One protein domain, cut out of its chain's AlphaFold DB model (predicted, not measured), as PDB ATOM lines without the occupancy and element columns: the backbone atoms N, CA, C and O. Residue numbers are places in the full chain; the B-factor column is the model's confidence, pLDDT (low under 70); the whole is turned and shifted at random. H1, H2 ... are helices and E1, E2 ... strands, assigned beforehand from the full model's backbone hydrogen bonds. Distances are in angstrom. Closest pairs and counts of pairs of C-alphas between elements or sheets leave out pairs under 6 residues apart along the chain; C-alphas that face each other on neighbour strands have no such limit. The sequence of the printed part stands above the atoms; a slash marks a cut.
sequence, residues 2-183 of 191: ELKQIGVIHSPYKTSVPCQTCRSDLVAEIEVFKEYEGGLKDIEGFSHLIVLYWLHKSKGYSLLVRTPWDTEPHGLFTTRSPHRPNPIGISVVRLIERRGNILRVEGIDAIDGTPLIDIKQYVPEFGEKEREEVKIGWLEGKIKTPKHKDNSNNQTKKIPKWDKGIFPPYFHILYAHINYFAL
ATOM      1  N   GLU A   2     129.719 161.961 141.086       93.56
ATOM      2  CA  GLU A   2     129.622 160.522 140.836       93.56
ATOM      3  C   GLU A   2     130.091 159.787 142.094       93.56
ATOM      4  O   GLU A   2     131.155 160.105 142.628       93.56
ATOM      5  N   LEU A   3     129.271 158.867 142.608       94.88
ATOM      6  CA  LEU A   3     129.618 158.041 143.765       94.88
ATOM      7  C   LEU A   3     130.175 156.707 143.284       94.88
ATOM      8  O   LEU A   3     129.622 156.093 142.375       94.88
ATOM      9  N   LYS A   4     131.242 156.246 143.933       97.25
ATOM     10  CA  LYS A   4     131.809 154.920 143.696       97.25
ATOM     11  C   LYS A   4     131.293 153.955 144.751       97.25
ATOM     12  O   LYS A   4     131.381 154.238 145.943       97.25
ATOM     13  N   GLN A   5     130.770 152.822 144.305       98.06
ATOM     14  CA  GLN A   5     130.476 151.702 145.187       98.06
ATOM     15  C   GLN A   5     131.793 151.048 145.608       98.06
ATOM     16  O   GLN A   5     132.620 150.723 144.756       98.06
ATOM     17  N   ILE A   6     131.975 150.853 146.912       98.69
ATOM     18  CA  ILE A   6     133.204 150.274 147.478       98.69
ATOM     19  C   ILE A   6     133.010 148.846 147.995       98.69
ATOM     20  O   ILE A   6     133.943 148.243 148.518       98.69
ATOM     21  N   GLY A   7     131.794 148.310 147.890       98.62
ATOM     22  CA  GLY A   7     131.452 147.000 148.423       98.62
ATOM     23  C   GLY A   7     129.959 146.689 148.381       98.62
ATOM     24  O   GLY A   7     129.166 147.422 147.780       98.62
ATOM     25  N   VAL A   8     129.570 145.611 149.055       98.69
ATOM     26  CA  VAL A   8     128.191 145.120 149.162       98.69
ATOM     27  C   VAL A   8     127.898 144.727 150.608       98.69
ATOM     28  O   VAL A   8     128.746 144.169 151.301       98.69
ATOM     29  N   ILE A   9     126.687 145.021 151.070       98.06
ATOM     30  CA  ILE A   9     126.180 144.573 152.366       98.06
ATOM     31  C   ILE A   9     125.329 143.319 152.156       98.06
ATOM     32  O   ILE A   9     124.306 143.367 151.470       98.06
ATOM     33  N   HIS A  10     125.732 142.230 152.800       97.19
ATOM     34  CA  HIS A  10     125.026 140.954 152.853       97.19
ATOM     35  C   HIS A  10     124.311 140.840 154.195       97.19
ATOM     36  O   HIS A  10     124.945 140.772 155.251       97.19
ATOM     37  N   SER A  11     122.983 140.854 154.182       90.56
ATOM     38  CA  SER A  11     122.183 140.864 155.408       90.56
ATOM     39  C   SER A  11     121.065 139.822 155.346       90.56
ATOM     40  O   SER A  11     120.632 139.411 154.266       90.56
ATOM     41  N   PRO A  12     120.533 139.377 156.495       87.12
ATOM     42  CA  PRO A  12     119.386 138.469 156.508       87.12
ATOM     43  C   PRO A  12     118.089 139.135 156.005       87.12
ATOM     44  O   PRO A  12     117.070 138.465 155.832       87.12
ATOM     45  N   TYR A  13     118.101 140.445 155.753       84.31
ATOM     46  CA  TYR A  13     116.933 141.232 155.376       84.31
ATOM     47  C   TYR A  13     116.706 141.223 153.866       84.31
ATOM     48  O   TYR A  13     117.293 142.006 153.128       84.31
ATOM     49  N   LYS A  14     115.813 140.360 153.378       78.12
ATOM     50  CA  LYS A  14     115.564 140.232 151.929       78.12
ATOM     51  C   LYS A  14     114.670 141.331 151.350       78.12
ATOM     52  O   LYS A  14     114.925 141.832 150.256       78.12
ATOM     53  N   THR A  15     113.602 141.692 152.057       70.94
ATOM     54  CA  THR A  15     112.561 142.607 151.546       70.94
ATOM     55  C   THR A  15     112.284 143.784 152.464       70.94
ATOM     56  O   THR A  15     111.882 144.841 151.988       70.94
ATOM     57  N   SER A  16     112.504 143.616 153.764       71.31
ATOM     58  CA  SER A  16     112.297 144.649 154.770       71.31
ATOM     59  C   SER A  16     113.344 144.524 155.865       71.31
ATOM     60  O   SER A  16     113.837 143.431 156.148       71.31
ATOM     61  N   VAL A  17     113.682 145.666 156.452       65.75
ATOM     62  CA  VAL A  17     114.535 145.769 157.633       65.75
ATOM     63  C   VAL A  17     113.649 146.077 158.843       65.75
ATOM     64  O   VAL A  17     112.640 146.773 158.683       65.75
ATOM     65  N   PRO A  18     113.987 145.589 160.047       60.31
ATOM     66  CA  PRO A  18     113.321 145.996 161.273       60.31
ATOM     67  C   PRO A  18     113.346 147.517 161.407       60.31
ATOM     68  O   PRO A  18     114.263 148.182 160.921       60.31
ATOM     69  N   CYS A  19     112.350 148.071 162.099       55.97
ATOM     70  CA  CYS A  19     112.400 149.475 162.493       55.97
ATOM     71  C   CYS A  19     113.747 149.749 163.179       55.97
ATOM     72  O   CYS A  19     114.146 148.961 164.030       55.97
ATOM     73  N   GLN A  20     114.422 150.859 162.856       51.53
ATOM     74  CA  GLN A  20     115.746 151.191 163.424       51.53
ATOM     75  C   GLN A  20     115.759 151.272 164.972       51.53
ATOM     76  O   GLN A  20     116.825 151.314 165.576       51.53
ATOM     77  N   THR A  21     114.590 151.288 165.626       40.53
ATOM     78  CA  THR A  21     114.451 151.197 167.093       40.53
ATOM     79  C   THR A  21     114.577 149.769 167.634       40.53
ATOM     80  O   THR A  21     114.909 149.576 168.804       40.53
ATOM     81  N   CYS A  22     114.350 148.761 166.796       46.72
ATOM     82  CA  CYS A  22     114.555 147.359 167.110       46.72
ATOM     83  C   CYS A  22     116.023 147.033 166.846       46.72
ATOM     84  O   CYS A  22     116.420 146.812 165.701       46.72
ATOM     85  N   ARG A  23     116.836 147.010 167.908       53.06
ATOM     86  CA  ARG A  23     118.195 146.472 167.811       53.06
ATOM     87  C   ARG A  23     118.088 145.058 167.269       53.06
ATOM     88  O   ARG A  23     117.384 144.224 167.833       53.06
ATOM     89  N   SER A  24     118.756 144.831 166.153       62.12
ATOM     90  CA  SER A  24     118.922 143.493 165.641       62.12
ATOM     91  C   SER A  24     120.274 142.972 166.069       62.12
ATOM     92  O   SER A  24     121.308 143.523 165.687       62.12
ATOM     93  N   ASP A  25     120.237 141.875 166.811       69.69
ATOM     94  CA  ASP A  25     121.413 141.070 167.125       69.69
ATOM     95  C   ASP A  25     121.775 140.138 165.952       69.69
ATOM     96  O   ASP A  25     122.638 139.269 166.071       69.69
ATOM     97  N   LEU A  26     121.099 140.283 164.802       82.44
ATOM     98  CA  LEU A  26     121.442 139.531 163.607       82.44
ATOM     99  C   LEU A  26     122.754 140.046 163.026       82.44
ATOM    100  O   LEU A  26     122.932 141.239 162.770       82.44
ATOM    101  N   VAL A  27     123.646 139.096 162.770       90.31
ATOM    102  CA  VAL A  27     124.931 139.357 162.138       90.31
ATOM    103  C   VAL A  27     124.736 139.538 160.637       90.31
ATOM    104  O   VAL A  27     124.065 138.737 159.985       90.31
ATOM    105  N   ALA A  28     125.365 140.572 160.101       93.06
ATOM    106  CA  ALA A  28     125.502 140.826 158.678       93.06
ATOM    107  C   ALA A  28     126.982 140.843 158.285       93.06
ATOM    108  O   ALA A  28     127.870 140.980 159.133       93.06
ATOM    109  N   GLU A  29     127.237 140.730 156.988       98.12
ATOM    110  CA  GLU A  29     128.568 140.817 156.402       98.12
ATOM    111  C   GLU A  29     128.652 142.036 155.491       98.12
ATOM    112  O   GLU A  29     127.801 142.262 154.637       98.12
ATOM    113  N   ILE A  30     129.689 142.842 155.680       98.50
ATOM    114  CA  ILE A  30     130.045 143.924 154.773       98.50
ATOM    115  C   ILE A  30     131.248 143.444 153.979       98.50
ATOM    116  O   ILE A  30     132.345 143.309 154.521       98.50
ATOM    117  N   GLU A  31     131.038 143.179 152.698       98.75
ATOM    118  CA  GLU A  31     132.099 142.859 151.757       98.75
ATOM    119  C   GLU A  31     132.628 144.156 151.149       98.75
ATOM    120  O   GLU A  31     131.911 144.852 150.436       98.75
ATOM    121  N   VAL A  32     133.889 144.483 151.410       98.81
ATOM    122  CA  VAL A  32     134.596 145.580 150.741       98.81
ATOM    123  C   VAL A  32     135.270 145.021 149.493       98.81
ATOM    124  O   VAL A  32     135.893 143.963 149.560       98.81
ATOM    125  N   PHE A  33     135.161 145.685 148.343       98.75
ATOM    126  CA  PHE A  33     135.818 145.194 147.132       98.75
ATOM    127  C   PHE A  33     137.337 145.157 147.302       98.75
ATOM    128  O   PHE A  33     137.927 145.951 148.040       98.75
ATOM    129  N   LYS A  34     137.977 144.196 146.631       98.19
ATOM    130  CA  LYS A  34     139.393 143.873 146.837       98.19
ATOM    131  C   LYS A  34     140.319 145.058 146.585       98.19
ATOM    132  O   LYS A  34     141.284 145.226 147.324       98.19
ATOM    133  N   GLU A  35     140.008 145.916 145.619       98.44
ATOM    134  CA  GLU A  35     140.782 147.129 145.345       98.44
ATOM    135  C   GLU A  35     140.772 148.149 146.498       98.44
ATOM    136  O   GLU A  35     141.684 148.969 146.592       98.44
ATOM    137  N   TYR A  36     139.787 148.081 147.401       98.62
ATOM    138  CA  TYR A  36     139.666 148.958 148.570       98.62
ATOM    139  C   TYR A  36     140.088 148.280 149.883       98.62
ATOM    140  O   TYR A  36     140.093 148.934 150.927       98.62
ATOM    141  N   GLU A  37     140.492 147.002 149.864       98.38
ATOM    142  CA  GLU A  37     140.845 146.232 151.071       98.38
ATOM    143  C   GLU A  37     141.956 146.904 151.897       98.38
ATOM    144  O   GLU A  37     141.915 146.881 153.128       98.38
ATOM    145  N   GLY A  38     142.913 147.572 151.243       98.44
ATOM    146  CA  GLY A  38     143.977 148.320 151.923       98.44
ATOM    147  C   GLY A  38     143.465 149.446 152.833       98.44
ATOM    148  O   GLY A  38     144.123 149.777 153.819       98.44
ATOM    149  N   GLY A  39     142.273 149.986 152.558       98.50
ATOM    150  CA  GLY A  39     141.614 150.999 153.387       98.50
ATOM    151  C   GLY A  39     141.094 150.472 154.728       98.50
ATOM    152  O   GLY A  39     140.769 151.264 155.604       98.50
ATOM    153  N   LEU A  40     141.056 149.149 154.919       98.62
ATOM    154  CA  LEU A  40     140.641 148.507 156.171       98.62
ATOM    155  C   LEU A  40     141.782 148.346 157.180       98.62
ATOM    156  O   LEU A  40     141.610 147.682 158.202       98.62
ATOM    157  N   LYS A  41     142.977 148.874 156.905       98.38
ATOM    158  CA  LYS A  41     144.077 148.832 157.871       98.38
ATOM    159  C   LYS A  41     143.636 149.472 159.202       98.38
ATOM    160  O   LYS A  41     143.019 150.531 159.198       98.38
ATOM    161  N   ASP A  42     143.947 148.809 160.316       98.12
ATOM    162  CA  ASP A  42     143.663 149.241 161.697       98.12
ATOM    163  C   ASP A  42     142.172 149.266 162.106       98.12
ATOM    164  O   ASP A  42     141.843 149.695 163.214       98.12
ATOM    165  N   ILE A  43     141.256 148.766 161.265       98.31
ATOM    166  CA  ILE A  43     139.812 148.819 161.541       98.31
ATOM    167  C   ILE A  43     139.408 148.027 162.793       98.31
ATOM    168  O   ILE A  43     138.485 148.421 163.502       98.31
ATOM    169  N   GLU A  44     140.133 146.951 163.110       97.69
ATOM    170  CA  GLU A  44     139.934 146.135 164.313       97.69
ATOM    171  C   GLU A  44     140.235 146.895 165.617       97.69
ATOM    172  O   GLU A  44     139.839 146.450 166.694       97.69
ATOM    173  N   GLY A  45     140.900 148.055 165.535       96.56
ATOM    174  CA  GLY A  45     141.089 148.965 166.665       96.56
ATOM    175  C   GLY A  45     139.799 149.654 167.126       96.56
ATOM    176  O   GLY A  45     139.768 150.217 168.221       96.56
ATOM    177  N   PHE A  46     138.727 149.600 166.328       94.88
ATOM    178  CA  PHE A  46     137.438 150.216 166.635       94.88
ATOM    179  C   PHE A  46     136.373 149.160 166.937       94.88
ATOM    180  O   PHE A  46     136.173 148.210 166.187       94.88
ATOM    181  N   SER A  47     135.619 149.360 168.020       91.50
ATOM    182  CA  SER A  47     134.480 148.489 168.349       91.50
ATOM    183  C   SER A  47     133.242 148.777 167.497       91.50
ATOM    184  O   SER A  47     132.391 147.904 167.333       91.50
ATOM    185  N   HIS A  48     133.127 150.003 166.982       92.44
ATOM    186  CA  HIS A  48     131.977 150.479 166.227       92.44
ATOM    187  C   HIS A  48     132.409 151.274 165.006       92.44
ATOM    188  O   HIS A  48     133.419 151.981 165.021       92.44
ATOM    189  N   LEU A  49     131.592 151.178 163.966       94.62
ATOM    190  CA  LEU A  49     131.815 151.817 162.680       94.62
ATOM    191  C   LEU A  49     130.551 152.561 162.259       94.62
ATOM    192  O   LEU A  49     129.438 152.108 162.518       94.62
ATOM    193  N   ILE A  50     130.728 153.685 161.580       94.62
ATOM    194  CA  ILE A  50     129.675 154.356 160.827       94.62
ATOM    195  C   ILE A  50     129.741 153.813 159.402       94.62
ATOM    196  O   ILE A  50     130.786 153.886 158.757       94.62
ATOM    197  N   VAL A  51     128.631 153.281 158.907       95.81
ATOM    198  CA  VAL A  51     128.528 152.689 157.571       95.81
ATOM    199  C   VAL A  51     127.563 153.526 156.749       95.81
ATOM    200  O   VAL A  51     126.419 153.724 157.159       95.81
ATOM    201  N   LEU A  52     128.022 154.018 155.596       96.81
ATOM    202  CA  LEU A  52     127.189 154.717 154.620       96.81
ATOM    203  C   LEU A  52     126.937 153.793 153.438       96.81
ATOM    204  O   LEU A  52     127.856 153.171 152.901       96.81
ATOM    205  N   TYR A  53     125.693 153.744 152.994       96.50
ATOM    206  CA  TYR A  53     125.274 152.842 151.931       96.50
ATOM    207  C   TYR A  53     124.157 153.458 151.095       96.50
ATOM    208  O   TYR A  53     123.486 154.404 151.510       96.50
ATOM    209  N   TRP A  54     123.969 152.941 149.886       96.50
ATOM    210  CA  TRP A  54     122.981 153.459 148.947       96.50
ATOM    211  C   TRP A  54     121.685 152.663 149.036       96.50
ATOM    212  O   TRP A  54     121.659 151.466 148.750       96.50
ATOM    213  N   LEU A  55     120.582 153.323 149.382       94.12
ATOM    214  CA  LEU A  55     119.250 152.725 149.449       94.12
ATOM    215  C   LEU A  55     118.714 152.513 148.023       94.12
ATOM    216  O   LEU A  55     117.783 153.173 147.574       94.12
ATOM    217  N   HIS A  56     119.321 151.572 147.302       92.50
ATOM    218  CA  HIS A  56     119.140 151.305 145.873       92.50
ATOM    219  C   HIS A  56     117.708 150.926 145.456       92.50
ATOM    220  O   HIS A  56     117.379 150.989 144.274       92.50
ATOM    221  N   LYS A  57     116.844 150.546 146.407       90.50
ATOM    222  CA  LYS A  57     115.411 150.302 146.158       90.50
ATOM    223  C   LYS A  57     114.513 151.506 146.425       90.50
ATOM    224  O   LYS A  57     113.327 151.449 146.109       90.50
ATOM    225  N   SER A  58     115.062 152.590 146.967       90.19
ATOM    226  CA  SER A  58     114.354 153.855 147.110       90.19
ATOM    227  C   SER A  58     114.090 154.465 145.733       90.19
ATOM    228  O   SER A  58     114.988 154.555 144.895       90.19
ATOM    229  N   LYS A  59     112.840 154.860 145.481       89.75
ATOM    230  CA  LYS A  59     112.393 155.446 144.211       89.75
ATOM    231  C   LYS A  59     111.632 156.734 144.481       89.75
ATOM    232  O   LYS A  59     110.690 156.722 145.271       89.75
ATOM    233  N   GLY A  60     112.019 157.813 143.801       93.12
ATOM    234  CA  GLY A  60     111.402 159.132 143.958       93.12
ATOM    235  C   GLY A  60     111.518 159.706 145.376       93.12
ATOM    236  O   GLY A  60     112.076 159.085 146.282       93.12
ATOM    237  N   TYR A  61     110.991 160.913 145.564       95.06
ATOM    238  CA  TYR A  61     110.888 161.559 146.871       95.06
ATOM    239  C   TYR A  61     109.730 162.560 146.903       95.06
ATOM    240  O   TYR A  61     109.279 163.036 145.865       95.06
ATOM    241  N   SER A  62     109.280 162.890 148.113       95.75
ATOM    242  CA  SER A  62     108.386 164.014 148.403       95.75
ATOM    243  C   SER A  62     109.047 164.893 149.459       95.75
ATOM    244  O   SER A  62     109.717 164.378 150.355       95.75
ATOM    245  N   LEU A  63     108.861 166.211 149.373       97.19
ATOM    246  CA  LEU A  63     109.385 167.148 150.373       97.19
ATOM    247  C   LEU A  63     108.630 167.074 151.705       97.19
ATOM    248  O   LEU A  63     109.170 167.492 152.726       97.19
ATOM    249  N   LEU A  64     107.421 166.512 151.700       96.44
ATOM    250  CA  LEU A  64     106.615 166.240 152.886       96.44
ATOM    251  C   LEU A  64     106.330 164.741 152.970       96.44
ATOM    252  O   LEU A  64     105.844 164.143 152.004       96.44
ATOM    253  N   VAL A  65     106.636 164.131 154.114       92.19
ATOM    254  CA  VAL A  65     106.499 162.684 154.326       92.19
ATOM    255  C   VAL A  65     105.818 162.390 155.656       92.19
ATOM    256  O   VAL A  65     106.077 163.052 156.658       92.19
ATOM    257  N   ARG A  66     104.961 161.367 155.678       89.75
ATOM    258  CA  ARG A  66     104.421 160.810 156.923       89.75
ATOM    259  C   ARG A  66     105.378 159.745 157.444       89.75
ATOM    260  O   ARG A  66     105.929 158.968 156.665       89.75
ATOM    261  N   THR A  67     105.580 159.713 158.755       85.06
ATOM    262  CA  THR A  67     106.422 158.709 159.419       85.06
ATOM    263  C   THR A  67     105.551 157.900 160.373       85.06
ATOM    264  O   THR A  67     104.624 158.456 160.935       85.06
ATOM    265  N   PRO A  68     105.832 156.623 160.641       79.88
ATOM    266  CA  PRO A  68     105.102 155.884 161.675       79.88
ATOM    267  C   PRO A  68     105.098 156.417 163.099       79.88
ATOM    268  O   PRO A  68     104.401 155.846 163.930       79.88
ATOM    269  N   TRP A  69     105.836 157.484 163.393       81.31
ATOM    270  CA  TRP A  69     105.790 158.134 164.699       81.31
ATOM    271  C   TRP A  69     104.699 159.196 164.798       81.31
ATOM    272  O   TRP A  69     104.388 159.624 165.904       81.31
ATOM    273  N   ASP A  70     104.144 159.647 163.674       83.94
ATOM    274  CA  ASP A  70     103.163 160.724 163.655       83.94
ATOM    275  C   ASP A  70     102.244 160.640 162.438       83.94
ATOM    276  O   ASP A  70     102.670 160.305 161.333       83.94
ATOM    277  N   THR A  71     100.975 160.989 162.617       87.38
ATOM    278  CA  THR A  71     100.047 161.049 161.492       87.38
ATOM    279  C   THR A  71     100.349 162.245 160.604       87.38
ATOM    280  O   THR A  71     100.231 162.109 159.389       87.38
ATOM    281  N   GLU A  72     100.776 163.384 161.152       92.75
ATOM    282  CA  GLU A  72     101.030 164.592 160.361       92.75
ATOM    283  C   GLU A  72     102.259 164.470 159.438       92.75
ATOM    284  O   GLU A  72     103.243 163.804 159.781       92.75
ATOM    285  N   PRO A  73     102.226 165.081 158.236       93.88
ATOM    286  CA  PRO A  73     103.380 165.110 157.351       93.88
ATOM    287  C   PRO A  73     104.455 166.075 157.868       93.88
ATOM    288  O   PRO A  73     104.169 167.210 158.239       93.88
ATOM    289  N   HIS A  74     105.714 165.648 157.794       94.44
ATOM    290  CA  HIS A  74     106.883 166.430 158.199       94.44
ATOM    291  C   HIS A  74     107.805 166.696 157.017       94.44
ATOM    292  O   HIS A  74     107.857 165.920 156.058       94.44
ATOM    293  N   GLY A  75     108.573 167.785 157.092       96.31
ATOM    294  CA  GLY A  75     109.589 168.097 156.090       96.31
ATOM    295  C   GLY A  75     110.591 166.952 155.961       96.31
ATOM    296  O   GLY A  75     111.148 166.514 156.967       96.31
ATOM    297  N   LEU A  76     110.861 166.486 154.741       95.19
ATOM    298  CA  LEU A  76     111.684 165.306 154.457       95.19
ATOM    299  C   LEU A  76     113.015 165.301 155.218       95.19
ATOM    300  O   LEU A  76     113.414 164.279 155.777       95.19
ATOM    301  N   PHE A  77     113.692 166.448 155.270       95.00
ATOM    302  CA  PHE A  77     114.996 166.597 155.920       95.00
ATOM    303  C   PHE A  77     114.939 166.629 157.452       95.00
ATOM    304  O   PHE A  77     115.971 166.473 158.093       95.00
ATOM    305  N   THR A  78     113.745 166.755 158.029       93.25
ATOM    306  CA  THR A  78     113.480 166.573 159.467       93.25
ATOM    307  C   THR A  78     113.136 165.120 159.809       93.25
ATOM    308  O   THR A  78     112.809 164.804 160.949       93.25
ATOM    309  N   THR A  79     113.195 164.225 158.817       89.81
ATOM    310  CA  THR A  79     112.924 162.796 158.957       89.81
ATOM    311  C   THR A  79     114.112 161.965 158.477       89.81
ATOM    312  O   THR A  79     115.082 162.465 157.899       89.81
ATOM    313  N   ARG A  80     113.994 160.653 158.669       85.19
ATOM    314  CA  ARG A  80     114.917 159.637 158.159       85.19
ATOM    315  C   ARG A  80     114.261 158.748 157.094       85.19
ATOM    316  O   ARG A  80     114.585 157.576 156.986       85.19
ATOM    317  N   SER A  81     113.316 159.294 156.325       89.19
ATOM    318  CA  SER A  81     112.715 158.579 155.189       89.19
ATOM    319  C   SER A  81     113.788 158.125 154.182       89.19
ATOM    320  O   SER A  81     114.720 158.897 153.934       89.19
ATOM    321  N   PRO A  82     113.646 156.943 153.547       89.25
ATOM    322  CA  PRO A  82     114.579 156.475 152.520       89.25
ATOM    323  C   PRO A  82     114.407 157.220 151.193       89.25
ATOM    324  O   PRO A  82     115.317 157.244 150.362       89.25
ATOM    325  N   HIS A  83     113.239 157.831 150.974       91.88
ATOM    326  CA  HIS A  83     112.858 158.511 149.735       91.88
ATOM    327  C   HIS A  83     113.385 159.933 149.734       91.88
ATOM    328  O   HIS A  83     112.682 160.877 150.093       91.88
ATOM    329  N   ARG A  84     114.662 160.068 149.376       94.56
ATOM    330  CA  ARG A  84     115.404 161.329 149.407       94.56
ATOM    331  C   ARG A  84     116.028 161.621 148.046       94.56
ATOM    332  O   ARG A  84     116.317 160.676 147.319       94.56
ATOM    333  N   PRO A  85     116.331 162.897 147.740       96.44
ATOM    334  CA  PRO A  85     117.089 163.253 146.540       96.44
ATOM    335  C   PRO A  85     118.402 162.468 146.408       96.44
ATOM    336  O   PRO A  85     118.743 162.013 145.324       96.44
ATOM    337  N   ASN A  86     119.092 162.260 147.535       96.12
ATOM    338  CA  ASN A  86     120.242 161.368 147.657       96.12
ATOM    339  C   ASN A  86     119.896 160.287 148.695       96.12
ATOM    340  O   ASN A  86     119.944 160.581 149.897       96.12
ATOM    341  N   PRO A  87     119.485 159.078 148.269       94.81
ATOM    342  CA  PRO A  87     119.018 158.006 149.147       94.81
ATOM    343  C   PRO A  87     120.193 157.301 149.848       94.81
ATOM    344  O   PRO A  87     120.472 156.127 149.626       94.81
ATOM    345  N   ILE A  88     120.904 158.043 150.698       95.38
ATOM    346  CA  ILE A  88     122.034 157.554 151.491       95.38
ATOM    347  C   ILE A  88     121.520 157.118 152.864       95.38
ATOM    348  O   ILE A  88     120.940 157.919 153.601       95.38
ATOM    349  N   GLY A  89     121.739 155.849 153.196       92.81
ATOM    350  CA  GLY A  89     121.529 155.293 154.525       92.81
ATOM    351  C   GLY A  89     122.786 155.410 155.385       92.81
ATOM    352  O   GLY A  89     123.901 155.496 154.868       92.81
ATOM    353  N   ILE A  90     122.586 155.449 156.702       92.62
ATOM    354  CA  ILE A  90     123.653 155.546 157.701       92.62
ATOM    355  C   ILE A  90     123.292 154.634 158.874       92.62
ATOM    356  O   ILE A  90     122.252 154.856 159.506       92.62
ATOM    357  N   SER A  91     124.176 153.688 159.196       87.81
ATOM    358  CA  SER A  91     124.112 152.879 160.422       87.81
ATOM    359  C   SER A  91     125.354 153.110 161.273       87.81
ATOM    360  O   SER A  91     126.452 153.266 160.739       87.81
ATOM    361  N   VAL A  92     125.198 153.037 162.594       88.88
ATOM    362  CA  VAL A  92     126.314 152.755 163.505       88.88
ATOM    363  C   VAL A  92     126.248 151.275 163.846       88.88
ATOM    364  O   VAL A  92     125.271 150.821 164.437       88.88
ATOM    365  N   VAL A  93     127.269 150.522 163.454       90.25
ATOM    366  CA  VAL A  93     127.319 149.065 163.608       90.25
ATOM    367  C   VAL A  93     128.397 148.666 164.601       90.25
ATOM    368  O   VAL A  93     129.415 149.350 164.727       90.25
ATOM    369  N   ARG A  94     128.198 147.543 165.287       92.38
ATOM    370  CA  ARG A  94     129.235 146.913 166.109       92.38
ATOM    371  C   ARG A  94     130.091 146.016 165.225       92.38
ATOM    372  O   ARG A  94     129.547 145.125 164.577       92.38
ATOM    373  N   LEU A  95     131.406 146.211 165.228       95.62
ATOM    374  CA  LEU A  95     132.342 145.295 164.577       95.62
ATOM    375  C   LEU A  95     132.497 144.039 165.446       95.62
ATOM    376  O   LEU A  95     132.820 144.123 166.631       95.62
ATOM    377  N   ILE A  96     132.226 142.869 164.866       96.25
ATOM    378  CA  ILE A  96     132.389 141.571 165.531       96.25
ATOM    379  C   ILE A  96     133.764 140.999 165.212       96.25
ATOM    380  O   ILE A  96     134.493 140.600 166.114       96.25
ATOM    381  N   GLU A  97     134.098 140.942 163.924       97.25
ATOM    382  CA  GLU A  97     135.384 140.463 163.428       97.25
ATOM    383  C   GLU A  97     135.624 140.939 161.991       97.25
ATOM    384  O   GLU A  97     134.686 141.282 161.265       97.25
ATOM    385  N   ARG A  98     136.890 140.902 161.572       98.25
ATOM    386  CA  ARG A  98     137.318 141.086 160.186       98.25
ATOM    387  C   ARG A  98     137.926 139.791 159.648       98.25
ATOM    388  O   ARG A  98     138.691 139.123 160.336       98.25
ATOM    389  N   ARG A  99     137.612 139.467 158.393       98.19
ATOM    390  CA  ARG A  99     138.150 138.338 157.623       98.19
ATOM    391  C   ARG A  99     138.589 138.836 156.246       98.19
ATOM    392  O   ARG A  99     137.791 138.877 155.312       98.19
ATOM    393  N   GLY A 100     139.846 139.263 156.123       98.19
ATOM    394  CA  GLY A 100     140.348 139.892 154.895       98.19
ATOM    395  C   GLY A 100     139.565 141.165 154.564       98.19
ATOM    396  O   GLY A 100     139.592 142.128 155.332       98.19
ATOM    397  N   ASN A 101     138.821 141.144 153.458       98.50
ATOM    398  CA  ASN A 101     137.960 142.236 152.995       98.50
ATOM    399  C   ASN A 101     136.503 142.153 153.494       98.50
ATOM    400  O   ASN A 101     135.672 142.951 153.069       98.50
ATOM    401  N   ILE A 102     136.179 141.194 154.366       98.69
ATOM    402  CA  ILE A 102     134.832 141.004 154.918       98.69
ATOM    403  C   ILE A 102     134.805 141.458 156.378       98.69
ATOM    404  O   ILE A 102     135.629 141.024 157.186       98.69
ATOM    405  N   LEU A 103     133.832 142.294 156.737       98.56
ATOM    406  CA  LEU A 103     133.563 142.713 158.113       98.56
ATOM    407  C   LEU A 103     132.256 142.080 158.585       98.56
ATOM    408  O   LEU A 103     131.209 142.303 157.981       98.56
ATOM    409  N   ARG A 104     132.289 141.327 159.685       97.62
ATOM    410  CA  ARG A 104     131.069 140.836 160.339       97.62
ATOM    411  C   ARG A 104     130.605 141.856 161.359       97.62
ATOM    412  O   ARG A 104     131.384 142.256 162.227       97.62
ATOM    413  N   VAL A 105     129.347 142.266 161.258       94.75
ATOM    414  CA  VAL A 105     128.798 143.376 162.041       94.75
ATOM    415  C   VAL A 105     127.405 143.077 162.589       94.75
ATOM    416  O   VAL A 105     126.663 142.282 162.022       94.75
ATOM    417  N   GLU A 106     127.039 143.752 163.675       90.31
ATOM    418  CA  GLU A 106     125.678 143.781 164.235       90.31
ATOM    419  C   GLU A 106     125.096 145.197 164.171       90.31
ATOM    420  O   GLU A 106     125.827 146.186 164.262       90.31
ATOM    421  N   GLY A 107     123.767 145.293 164.073       85.19
ATOM    422  CA  GLY A 107     123.054 146.574 164.072       85.19
ATOM    423  C   GLY A 107     122.987 147.284 162.717       85.19
ATOM    424  O   GLY A 107     122.614 148.454 162.673       85.19
ATOM    425  N   ILE A 108     123.326 146.606 161.615       87.00
ATOM    426  CA  ILE A 108     123.090 147.153 160.276       87.00
ATOM    427  C   ILE A 108     121.606 147.072 159.917       87.00
ATOM    428  O   ILE A 108     120.920 146.102 160.230       87.00
ATOM    429  N   ASP A 109     121.117 148.087 159.222       84.12
ATOM    430  CA  ASP A 109     119.715 148.276 158.848       84.12
ATOM    431  C   ASP A 109     119.569 148.453 157.330       84.12
ATOM    432  O   ASP A 109     118.818 149.292 156.833       84.12
ATOM    433  N   ALA A 110     120.299 147.624 156.587       89.00
ATOM    434  CA  ALA A 110     120.284 147.575 155.134       89.00
ATOM    435  C   ALA A 110     119.743 146.226 154.646       89.00
ATOM    436  O   ALA A 110     120.027 145.183 155.237       89.00
ATOM    437  N   ILE A 111     118.980 146.238 153.552       91.00
ATOM    438  CA  ILE A 111     118.567 145.000 152.882       91.00
ATOM    439  C   ILE A 111     119.766 144.315 152.220       91.00
ATOM    440  O   ILE A 111     120.772 144.951 151.906       91.00
ATOM    441  N   ASP A 112     119.638 143.024 151.981       94.38
ATOM    442  CA  ASP A 112     120.644 142.213 151.314       94.38
ATOM    443  C   ASP A 112     120.971 142.743 149.911       94.38
ATOM    444  O   ASP A 112     120.077 143.159 149.165       94.38
ATOM    445  N   GLY A 113     122.256 142.743 149.559       95.81
ATOM    446  CA  GLY A 113     122.757 143.282 148.295       95.81
ATOM    447  C   GLY A 113     122.851 144.810 148.250       95.81
ATOM    448  O   GLY A 113     123.030 145.381 147.175       95.81
ATOM    449  N   THR A 114     122.717 145.503 149.387       97.31
ATOM    450  CA  THR A 114     122.795 146.971 149.412       97.31
ATOM    451  C   THR A 114     124.213 147.460 149.077       97.31
ATOM    452  O   THR A 114     125.164 147.023 149.727       97.31
ATOM    453  N   PRO A 115     124.381 148.394 148.119       98.25
ATOM    454  CA  PRO A 115     125.686 148.964 147.791       98.25
ATOM    455  C   PRO A 115     126.309 149.729 148.961       98.25
ATOM    456  O   PRO A 115     125.698 150.655 149.504       98.25
ATOM    457  N   LEU A 116     127.547 149.383 149.306       98.56
ATOM    458  CA  LEU A 116     128.353 150.110 150.282       98.56
ATOM    459  C   LEU A 116     128.990 151.343 149.629       98.56
ATOM    460  O   LEU A 116     129.553 151.247 148.536       98.56
ATOM    461  N   ILE A 117     128.929 152.482 150.319       98.25
ATOM    462  CA  ILE A 117     129.481 153.758 149.845       98.25
ATOM    463  C   ILE A 117     130.690 154.197 150.672       98.25
ATOM    464  O   ILE A 117     131.668 154.660 150.096       98.25
ATOM    465  N   ASP A 118     130.643 154.068 152.000       98.56
ATOM    466  CA  ASP A 118     131.732 154.529 152.869       98.56
ATOM    467  C   ASP A 118     131.721 153.818 154.232       98.56
ATOM    468  O   ASP A 118     130.676 153.346 154.693       98.56
ATOM    469  N   ILE A 119     132.878 153.780 154.893       98.38
ATOM    470  CA  ILE A 119     133.055 153.273 156.260       98.38
ATOM    471  C   ILE A 119     133.898 154.285 157.037       98.38
ATOM    472  O   ILE A 119     134.947 154.725 156.571       98.38
ATOM    473  N   LYS A 120     133.463 154.642 158.247       97.19
ATOM    474  CA  LYS A 120     134.215 155.515 159.159       97.19
ATOM    475  C   LYS A 120     134.291 154.913 160.548       97.19
ATOM    476  O   LYS A 120     133.383 154.211 160.983       97.19
ATOM    477  N   GLN A 121     135.342 155.248 161.276       93.12
ATOM    478  CA  GLN A 121     135.412 154.992 162.704       93.12
ATOM    479  C   GLN A 121     134.292 155.734 163.442       93.12
ATOM    480  O   GLN A 121     134.000 156.896 163.148       93.12
ATOM    481  N   TYR A 122     133.680 155.078 164.425       86.81
ATOM    482  CA  TYR A 122     132.817 155.757 165.384       86.81
ATOM    483  C   TYR A 122     133.644 156.190 166.600       86.81
ATOM    484  O   TYR A 122     134.306 155.368 167.234       86.81
ATOM    485  N   VAL A 123     133.596 157.483 166.927       82.19
ATOM    486  CA  VAL A 123     134.288 158.085 168.076       82.19
ATOM    487  C   VAL A 123     133.260 158.900 168.868       82.19
ATOM    488  O   VAL A 123     132.842 159.957 168.386       82.19
ATOM    489  N   PRO A 124     132.819 158.429 170.052       73.69
ATOM    490  CA  PRO A 124     131.803 159.108 170.864       73.69
ATOM    491  C   PRO A 124     132.136 160.575 171.162       73.69
ATOM    492  O   PRO A 124     131.261 161.441 171.156       73.69
ATOM    493  N   GLU A 125     133.416 160.883 171.370       71.38
ATOM    494  CA  GLU A 125     133.897 162.219 171.718       71.38
ATOM    495  C   GLU A 125     133.648 163.258 170.621       71.38
ATOM    496  O   GLU A 125     133.577 164.446 170.929       71.38
ATOM    497  N   PHE A 126     133.490 162.836 169.362       65.50
ATOM    498  CA  PHE A 126     133.111 163.735 168.269       65.50
ATOM    499  C   PHE A 126     131.608 164.045 168.246       65.50
ATOM    500  O   PHE A 126     131.205 165.020 167.613       65.50
ATOM    501  N   GLY A 127     130.776 163.236 168.909       54.78
ATOM    502  CA  GLY A 127     129.318 163.349 168.855       54.78
ATOM    503  C   GLY A 127     128.680 164.107 170.019       54.78
ATOM    504  O   GLY A 127     127.635 164.724 169.826       54.78
ATOM    505  N   GLU A 128     129.264 164.046 171.221       56.59
ATOM    506  CA  GLU A 128     128.461 164.222 172.447       56.59
ATOM    507  C   GLU A 128     129.119 165.016 173.581       56.59
ATOM    508  O   GLU A 128     128.524 165.152 174.651       56.59
ATOM    509  N   LYS A 129     130.316 165.582 173.391       50.06
ATOM    510  CA  LYS A 129     130.840 166.506 174.404       50.06
ATOM    511  C   LYS A 129     130.001 167.790 174.405       50.06
ATOM    512  O   LYS A 129     130.115 168.611 173.503       50.06
ATOM    513  N   GLU A 130     129.153 167.914 175.425       50.91
ATOM    514  CA  GLU A 130     128.685 169.186 175.991       50.91
ATOM    515  C   GLU A 130     127.939 170.111 175.016       50.91
ATOM    516  O   GLU A 130     128.231 171.298 174.910       50.91
ATOM    517  N   ARG A 131     126.927 169.596 174.307       53.84
ATOM    518  CA  ARG A 131     125.890 170.490 173.768       53.84
ATOM    519  C   ARG A 131     124.814 170.664 174.830       53.84
ATOM    520  O   ARG A 131     124.009 169.758 175.036       53.84
ATOM    521  N   GLU A 132     124.834 171.805 175.513       59.12
ATOM    522  CA  GLU A 132     123.716 172.233 176.353       59.12
ATOM    523  C   GLU A 132     122.438 172.262 175.490       59.12
ATOM    524  O   GLU A 132     122.426 172.823 174.396       59.12
ATOM    525  N   GLU A 133     121.396 171.572 175.963       70.31
ATOM    526  CA  GLU A 133     120.044 171.500 175.381       70.31
ATOM    527  C   GLU A 133     119.925 170.949 173.939       70.31
ATOM    528  O   GLU A 133     119.782 171.672 172.950       70.31
ATOM    529  N   VAL A 134     119.852 169.619 173.807       76.12
ATOM    530  CA  VAL A 134     119.471 168.962 172.543       76.12
ATOM    531  C   VAL A 134     117.954 169.054 172.326       76.12
ATOM    532  O   VAL A 134     117.181 168.441 173.059       76.12
ATOM    533  N   LYS A 135     117.522 169.760 171.273       82.19
ATOM    534  CA  LYS A 135     116.121 169.781 170.807       82.19
ATOM    535  C   LYS A 135     115.900 168.730 169.724       82.19
ATOM    536  O   LYS A 135     116.674 168.658 168.770       82.19
ATOM    537  N   ILE A 136     114.828 167.945 169.846       83.81
ATOM    538  CA  ILE A 136     114.486 166.878 168.883       83.81
ATOM    539  C   ILE A 136     113.246 167.204 168.033       83.81
ATOM    540  O   ILE A 136     112.848 166.406 167.184       83.81
ATOM    541  N   GLY A 137     112.657 168.390 168.215       88.94
ATOM    542  CA  GLY A 137     111.596 168.918 167.358       88.94
ATOM    543  C   GLY A 137     110.292 168.130 167.477       88.94
ATOM    544  O   GLY A 137     109.879 167.760 168.570       88.94
ATOM    545  N   TRP A 138     109.641 167.836 166.348       90.62
ATOM    546  CA  TRP A 138     108.334 167.161 166.322       90.62
ATOM    547  C   TRP A 138     108.341 165.739 166.911       90.62
ATOM    548  O   TRP A 138     107.264 165.176 167.106       90.62
ATOM    549  N   LEU A 139     109.521 165.171 167.196       85.62
ATOM    550  CA  LEU A 139     109.711 163.886 167.875       85.62
ATOM    551  C   LEU A 139     109.527 163.961 169.400       85.62
ATOM    552  O   LEU A 139     109.431 162.916 170.051       85.62
ATOM    553  N   GLU A 140     109.484 165.162 169.983       85.44
ATOM    554  CA  GLU A 140     109.223 165.358 171.410       85.44
ATOM    555  C   GLU A 140     107.900 164.692 171.815       85.44
ATOM    556  O   GLU A 140     106.875 164.828 171.151       85.44
ATOM    557  N   GLY A 141     107.936 163.891 172.884       82.75
ATOM    558  CA  GLY A 141     106.781 163.120 173.355       82.75
ATOM    559  C   GLY A 141     106.408 161.893 172.507       82.75
ATOM    560  O   GLY A 141     105.575 161.105 172.948       82.75
ATOM    561  N   LYS A 142     107.033 161.683 171.338       79.81
ATOM    562  CA  LYS A 142     106.756 160.547 170.432       79.81
ATOM    563  C   LYS A 142     107.788 159.424 170.522       79.81
ATOM    564  O   LYS A 142     107.487 158.284 170.174       79.81
ATOM    565  N   ILE A 143     108.992 159.721 171.018       74.25
ATOM    566  CA  ILE A 143     110.067 158.744 171.253       74.25
ATOM    567  C   ILE A 143     110.405 158.695 172.749       74.25
ATOM    568  O   ILE A 143     110.412 159.715 173.436       74.25
ATOM    569  N   LYS A 144     110.718 157.501 173.267       58.94
ATOM    570  CA  LYS A 144     111.249 157.324 174.627       58.94
ATOM    571  C   LYS A 144     112.733 157.707 174.656       58.94
ATOM    572  O   LYS A 144     113.579 156.883 174.328       58.94
ATOM    573  N   THR A 145     113.067 158.932 175.049       51.59
ATOM    574  CA  THR A 145     114.456 159.319 175.348       51.59
ATOM    575  C   THR A 145     114.847 158.886 176.767       51.59
ATOM    576  O   THR A 145     114.062 159.065 177.705       51.59
ATOM    577  N   PRO A 146     116.055 158.336 176.987       44.81
ATOM    578  CA  PRO A 146     116.577 158.149 178.335       44.81
ATOM    579  C   PRO A 146     116.763 159.513 179.011       44.81
ATOM    580  O   PRO A 146     117.357 160.420 178.432       44.81
ATOM    581  N   LYS A 147     116.261 159.672 180.240       38.84
ATOM    582  CA  LYS A 147     116.436 160.911 181.011       38.84
ATOM    583  C   LYS A 147     117.919 161.128 181.340       38.84
ATOM    584  O   LYS A 147     118.567 160.214 181.852       38.84
ATOM    585  N   HIS A 148     118.419 162.341 181.102       40.47
ATOM    586  CA  HIS A 148     119.714 162.797 181.610       40.47
ATOM    587  C   HIS A 148     119.679 162.711 183.145       40.47
ATOM    588  O   HIS A 148     118.809 163.308 183.778       40.47
ATOM    589  N   LYS A 149     120.561 161.913 183.757       35.06
ATOM    590  CA  LYS A 149     120.825 162.025 185.196       35.06
ATOM    591  C   LYS A 149     121.999 162.974 185.345       35.06
ATOM    592  O   LYS A 149     123.127 162.586 185.039       35.06
ATOM    593  N   ASP A 150     121.721 164.182 185.811       33.78
ATOM    594  CA  ASP A 150     122.751 165.137 186.197       33.78
ATOM    595  C   ASP A 150     123.629 164.503 187.274       33.78
ATOM    596  O   ASP A 150     123.186 164.205 188.381       33.78
ATOM    597  N   ASN A 151     124.883 164.236 186.920       37.41
ATOM    598  CA  ASN A 151     125.901 163.793 187.857       37.41
ATOM    599  C   ASN A 151     126.966 164.880 187.936       37.41
ATOM    600  O   ASN A 151     128.083 164.718 187.443       37.41
ATOM    601  N   SER A 152     126.621 165.989 188.588       35.28
ATOM    602  CA  SER A 152     127.611 166.892 189.158       35.28
ATOM    603  C   SER A 152     128.335 166.149 190.286       35.28
ATOM    604  O   SER A 152     127.899 166.175 191.432       35.28
ATOM    605  N   ASN A 153     129.396 165.413 189.957       33.81
ATOM    606  CA  ASN A 153     130.518 165.212 190.866       33.81
ATOM    607  C   ASN A 153     131.755 164.746 190.097       33.81
ATOM    608  O   ASN A 153     131.792 163.688 189.465       33.81
ATOM    609  N   ASN A 154     132.756 165.614 190.168       42.16
ATOM    610  CA  ASN A 154     134.041 165.543 189.508       42.16
ATOM    611  C   ASN A 154     134.898 164.466 190.191       42.16
ATOM    612  O   ASN A 154     135.389 164.666 191.298       42.16
ATOM    613  N   GLN A 155     135.064 163.311 189.550       33.28
ATOM    614  CA  GLN A 155     136.107 162.352 189.906       33.28
ATOM    615  C   GLN A 155     136.423 161.497 188.685       33.28
ATOM    616  O   GLN A 155     135.526 160.938 188.059       33.28
ATOM    617  N   THR A 156     137.706 161.443 188.337       40.69
ATOM    618  CA  THR A 156     138.313 160.685 187.236       40.69
ATOM    619  C   THR A 156     137.701 159.288 187.094       40.69
ATOM    620  O   THR A 156     138.087 158.352 187.801       40.69
ATOM    621  N   LYS A 157     136.731 159.127 186.188       32.53
ATOM    622  CA  LYS A 157     136.110 157.830 185.912       32.53
ATOM    623  C   LYS A 157     136.961 157.085 184.893       32.53
ATOM    624  O   LYS A 157     137.061 157.482 183.737       32.53
ATOM    625  N   LYS A 158     137.571 155.989 185.354       28.67
ATOM    626  CA  LYS A 158     138.100 154.920 184.502       28.67
ATOM    627  C   LYS A 158     137.061 154.577 183.428       28.67
ATOM    628  O   LYS A 158     135.885 154.415 183.752       28.67
ATOM    629  N   ILE A 159     137.519 154.458 182.184       36.53
ATOM    630  CA  ILE A 159     136.720 153.995 181.043       36.53
ATOM    631  C   ILE A 159     136.062 152.662 181.451       36.53
ATOM    632  O   ILE A 159     136.794 151.733 181.811       36.53
ATOM    633  N   PRO A 160     134.721 152.547 181.480       31.73
ATOM    634  CA  PRO A 160     134.070 151.305 181.872       31.73
ATOM    635  C   PRO A 160     134.423 150.206 180.868       31.73
ATOM    636  O   PRO A 160     134.406 150.432 179.659       31.73
ATOM    637  N   LYS A 161     134.729 149.003 181.364       30.31
ATOM    638  CA  LYS A 161     134.769 147.803 180.524       30.31
ATOM    639  C   LYS A 161     133.372 147.593 179.934       30.31
ATOM    640  O   LYS A 161     132.400 147.469 180.675       30.31
ATOM    641  N   TRP A 162     133.299 147.603 178.608       46.12
ATOM    642  CA  TRP A 162     132.079 147.460 177.820       46.12
ATOM    643  C   TRP A 162     131.613 146.001 177.818       46.12
ATOM    644  O   TRP A 162     131.831 145.270 176.853       46.12
ATOM    645  N   ASP A 163     131.011 145.560 178.921       32.38
ATOM    646  CA  ASP A 163     130.342 144.264 178.968       32.38
ATOM    647  C   ASP A 163     128.996 144.330 178.236       32.38
ATOM    648  O   ASP A 163     128.268 145.326 178.265       32.38
ATOM    649  N   LYS A 164     128.717 143.240 177.521       35.75
ATOM    650  CA  LYS A 164     127.564 143.015 176.648       35.75
ATOM    651  C   LYS A 164     126.274 143.613 177.231       35.75
ATOM    652  O   LYS A 164     125.814 143.188 178.284       35.75
ATOM    653  N   GLY A 165     125.660 144.542 176.494       36.56
ATOM    654  CA  GLY A 165     124.241 144.872 176.662       36.56
ATOM    655  C   GLY A 165     123.885 146.255 177.212       36.56
ATOM    656  O   GLY A 165     122.696 146.550 177.289       36.56
ATOM    657  N   ILE A 166     124.837 147.135 177.542       32.75
ATOM    658  CA  ILE A 166     124.508 148.505 177.983       32.75
ATOM    659  C   ILE A 166     125.284 149.525 177.151       32.75
ATOM    660  O   ILE A 166     126.464 149.777 177.373       32.75
ATOM    661  N   PHE A 167     124.592 150.121 176.182       40.22
ATOM    662  CA  PHE A 167     125.071 151.304 175.471       40.22
ATOM    663  C   PHE A 167     124.662 152.571 176.237       40.22
ATOM    664  O   PHE A 167     123.601 152.563 176.867       40.22
ATOM    665  N   PRO A 168     125.465 153.652 176.216       34.97
ATOM    666  CA  PRO A 168     125.168 154.867 176.965       34.97
ATOM    667  C   PRO A 168     123.816 155.467 176.545       34.97
ATOM    668  O   PRO A 168     123.397 155.290 175.402       34.97
ATOM    669  N   PRO A 169     123.142 156.231 177.422       36.53
ATOM    670  CA  PRO A 169     121.847 156.860 177.129       36.53
ATOM    671  C   PRO A 169     121.859 157.784 175.897       36.53
ATOM    672  O   PRO A 169     120.806 158.057 175.326       36.53
ATOM    673  N   TYR A 170     123.036 158.203 175.439       40.53
ATOM    674  CA  TYR A 170     123.228 159.122 174.320       40.53
ATOM    675  C   TYR A 170     123.238 158.459 172.933       40.53
ATOM    676  O   TYR A 170     123.146 159.146 171.922       40.53
ATOM    677  N   PHE A 171     123.128 157.124 172.875       42.06
ATOM    678  CA  PHE A 171     122.929 156.333 171.647       42.06
ATOM    679  C   PHE A 171     121.641 156.658 170.849       42.06
ATOM    680  O   PHE A 171     121.291 155.937 169.919       42.06
ATOM    681  N   HIS A 172     120.909 157.715 171.213       38.69
ATOM    682  CA  HIS A 172     119.580 158.061 170.704       38.69
ATOM    683  C   HIS A 172     119.577 159.176 169.653       38.69
ATOM    684  O   HIS A 172     118.504 159.558 169.182       38.69
ATOM    685  N   ILE A 173     120.736 159.686 169.228       31.12
ATOM    686  CA  ILE A 173     120.757 160.609 168.092       31.12
ATOM    687  C   ILE A 173     120.544 159.815 166.797       31.12
ATOM    688  O   ILE A 173     121.464 159.236 166.228       31.12
ATOM    689  N   LEU A 174     119.300 159.916 166.316       33.62
ATOM    690  CA  LEU A 174     118.879 159.786 164.921       33.62
ATOM    691  C   LEU A 174     118.716 158.340 164.413       33.62
ATOM    692  O   LEU A 174     119.534 157.873 163.634       33.62
ATOM    693  N   TYR A 175     117.609 157.657 164.739       44.12
ATOM    694  CA  TYR A 175     117.320 156.318 164.192       44.12
ATOM    695  C   TYR A 175     115.808 156.081 163.966       44.12
ATOM    696  O   TYR A 175     115.045 155.913 164.909       44.12
ATOM    697  N   ALA A 176     115.366 156.093 162.704       32.00
ATOM    698  CA  ALA A 176     114.035 155.713 162.224       32.00
ATOM    699  C   ALA A 176     113.999 155.508 160.687       32.00
ATOM    700  O   ALA A 176     113.686 156.435 159.950       32.00
ATOM    701  N   HIS A 177     114.230 154.292 160.194       37.47
ATOM    702  CA  HIS A 177     113.658 153.845 158.918       37.47
ATOM    703  C   HIS A 177     112.435 152.983 159.202       37.47
ATOM    704  O   HIS A 177     112.368 152.271 160.209       37.47
ATOM    705  N   ILE A 178     111.473 153.084 158.296       32.50
ATOM    706  CA  ILE A 178     110.190 152.403 158.321       32.50
ATOM    707  C   ILE A 178     110.029 151.588 157.042       32.50
ATOM    708  O   ILE A 178     110.476 151.997 155.971       32.50
ATOM    709  N   ASN A 179     109.358 150.450 157.214       27.89
ATOM    710  CA  ASN A 179     108.890 149.507 156.206       27.89
ATOM    711  C   ASN A 179     108.431 150.170 154.900       27.89
ATOM    712  O   ASN A 179     107.511 150.983 154.899       27.89
ATOM    713  N   TYR A 180     109.005 149.722 153.782       35.62
ATOM    714  CA  TYR A 180     108.507 150.004 152.439       35.62
ATOM    715  C   TYR A 180     108.129 148.704 151.742       35.62
ATOM    716  O   TYR A 180     108.931 148.139 151.017       35.62
ATOM    717  N   PHE A 181     106.892 148.263 151.958       29.98
ATOM    718  CA  PHE A 181     106.025 147.714 150.916       29.98
ATOM    719  C   PHE A 181     104.576 147.993 151.341       29.98
ATOM    720  O   PHE A 181     104.206 147.709 152.475       29.98
ATOM    721  N   ALA A 182     103.794 148.548 150.411       27.97
ATOM    722  CA  ALA A 182     102.381 148.926 150.515       27.97
ATOM    723  C   ALA A 182     102.054 150.264 151.203       27.97
ATOM    724  O   ALA A 182     101.476 150.276 152.277       27.97
ATOM    725  N   LEU A 183     102.283 151.381 150.507       27.64
ATOM    726  CA  LEU A 183     101.196 152.335 150.236       27.64
ATOM    727  C   LEU A 183     101.426 152.942 148.838       27.64
ATOM    728  O   LEU A 183     102.502 153.496 148.603       27.64
TER     729      LEU A 183
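This is residues 2 to 183 of the 191 residues of the protein "tRNA (N6-threonylcarbamoyladenosine(37)-N6)-methyltransferase TrmO" of Methanosarcinales archaeon (UniProt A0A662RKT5). With little regular structure, the model is a closed barrel, its ring E1-E2-E7-E6-E3-E8, with H1 outside, the hairpin E4-E5 away from it and residues 150 to 161 sticking out. The printed part has 182 residues, 63 in two named helices and eight strands, E1-E2-H1-E3-E4-E5-E6-E7-E8-H2 along the chain, mostly strand. Both sheets are antiparallel; the whole is compact, radius of gyration of the C-alphas 17.8 A, spanning 48 by 45 by 29 A.

The barrel strands are E1, residues 7-10, E2, 27-32, E3, 48-54, E6, 88-99, 25.8 A long, E7, 102-106, and E8, 114-121; E4 is 64-67, E5 70-75, H1 34-40, H2 125-128. C-alpha 7 lies at (131.452, 147.000, 148.423), C-alpha 128 at (128.461, 164.222, 172.447).

E6 bends by 92 degrees at residue 96; N 91 and O 51 of E3 are within hydrogen-bond range, 3.0 A. H1 is on the barrel, height 8.3 A, with 0 of 3 O i to N i+4 pairs but 3 of 4 O i to N i+3 pairs within range. H2 is not on it.

The printed part has no cut. E1 to E2 and E5 to E6 are long links. pLDDT is under 70 at residues 17-25, 126-132 and 144-183.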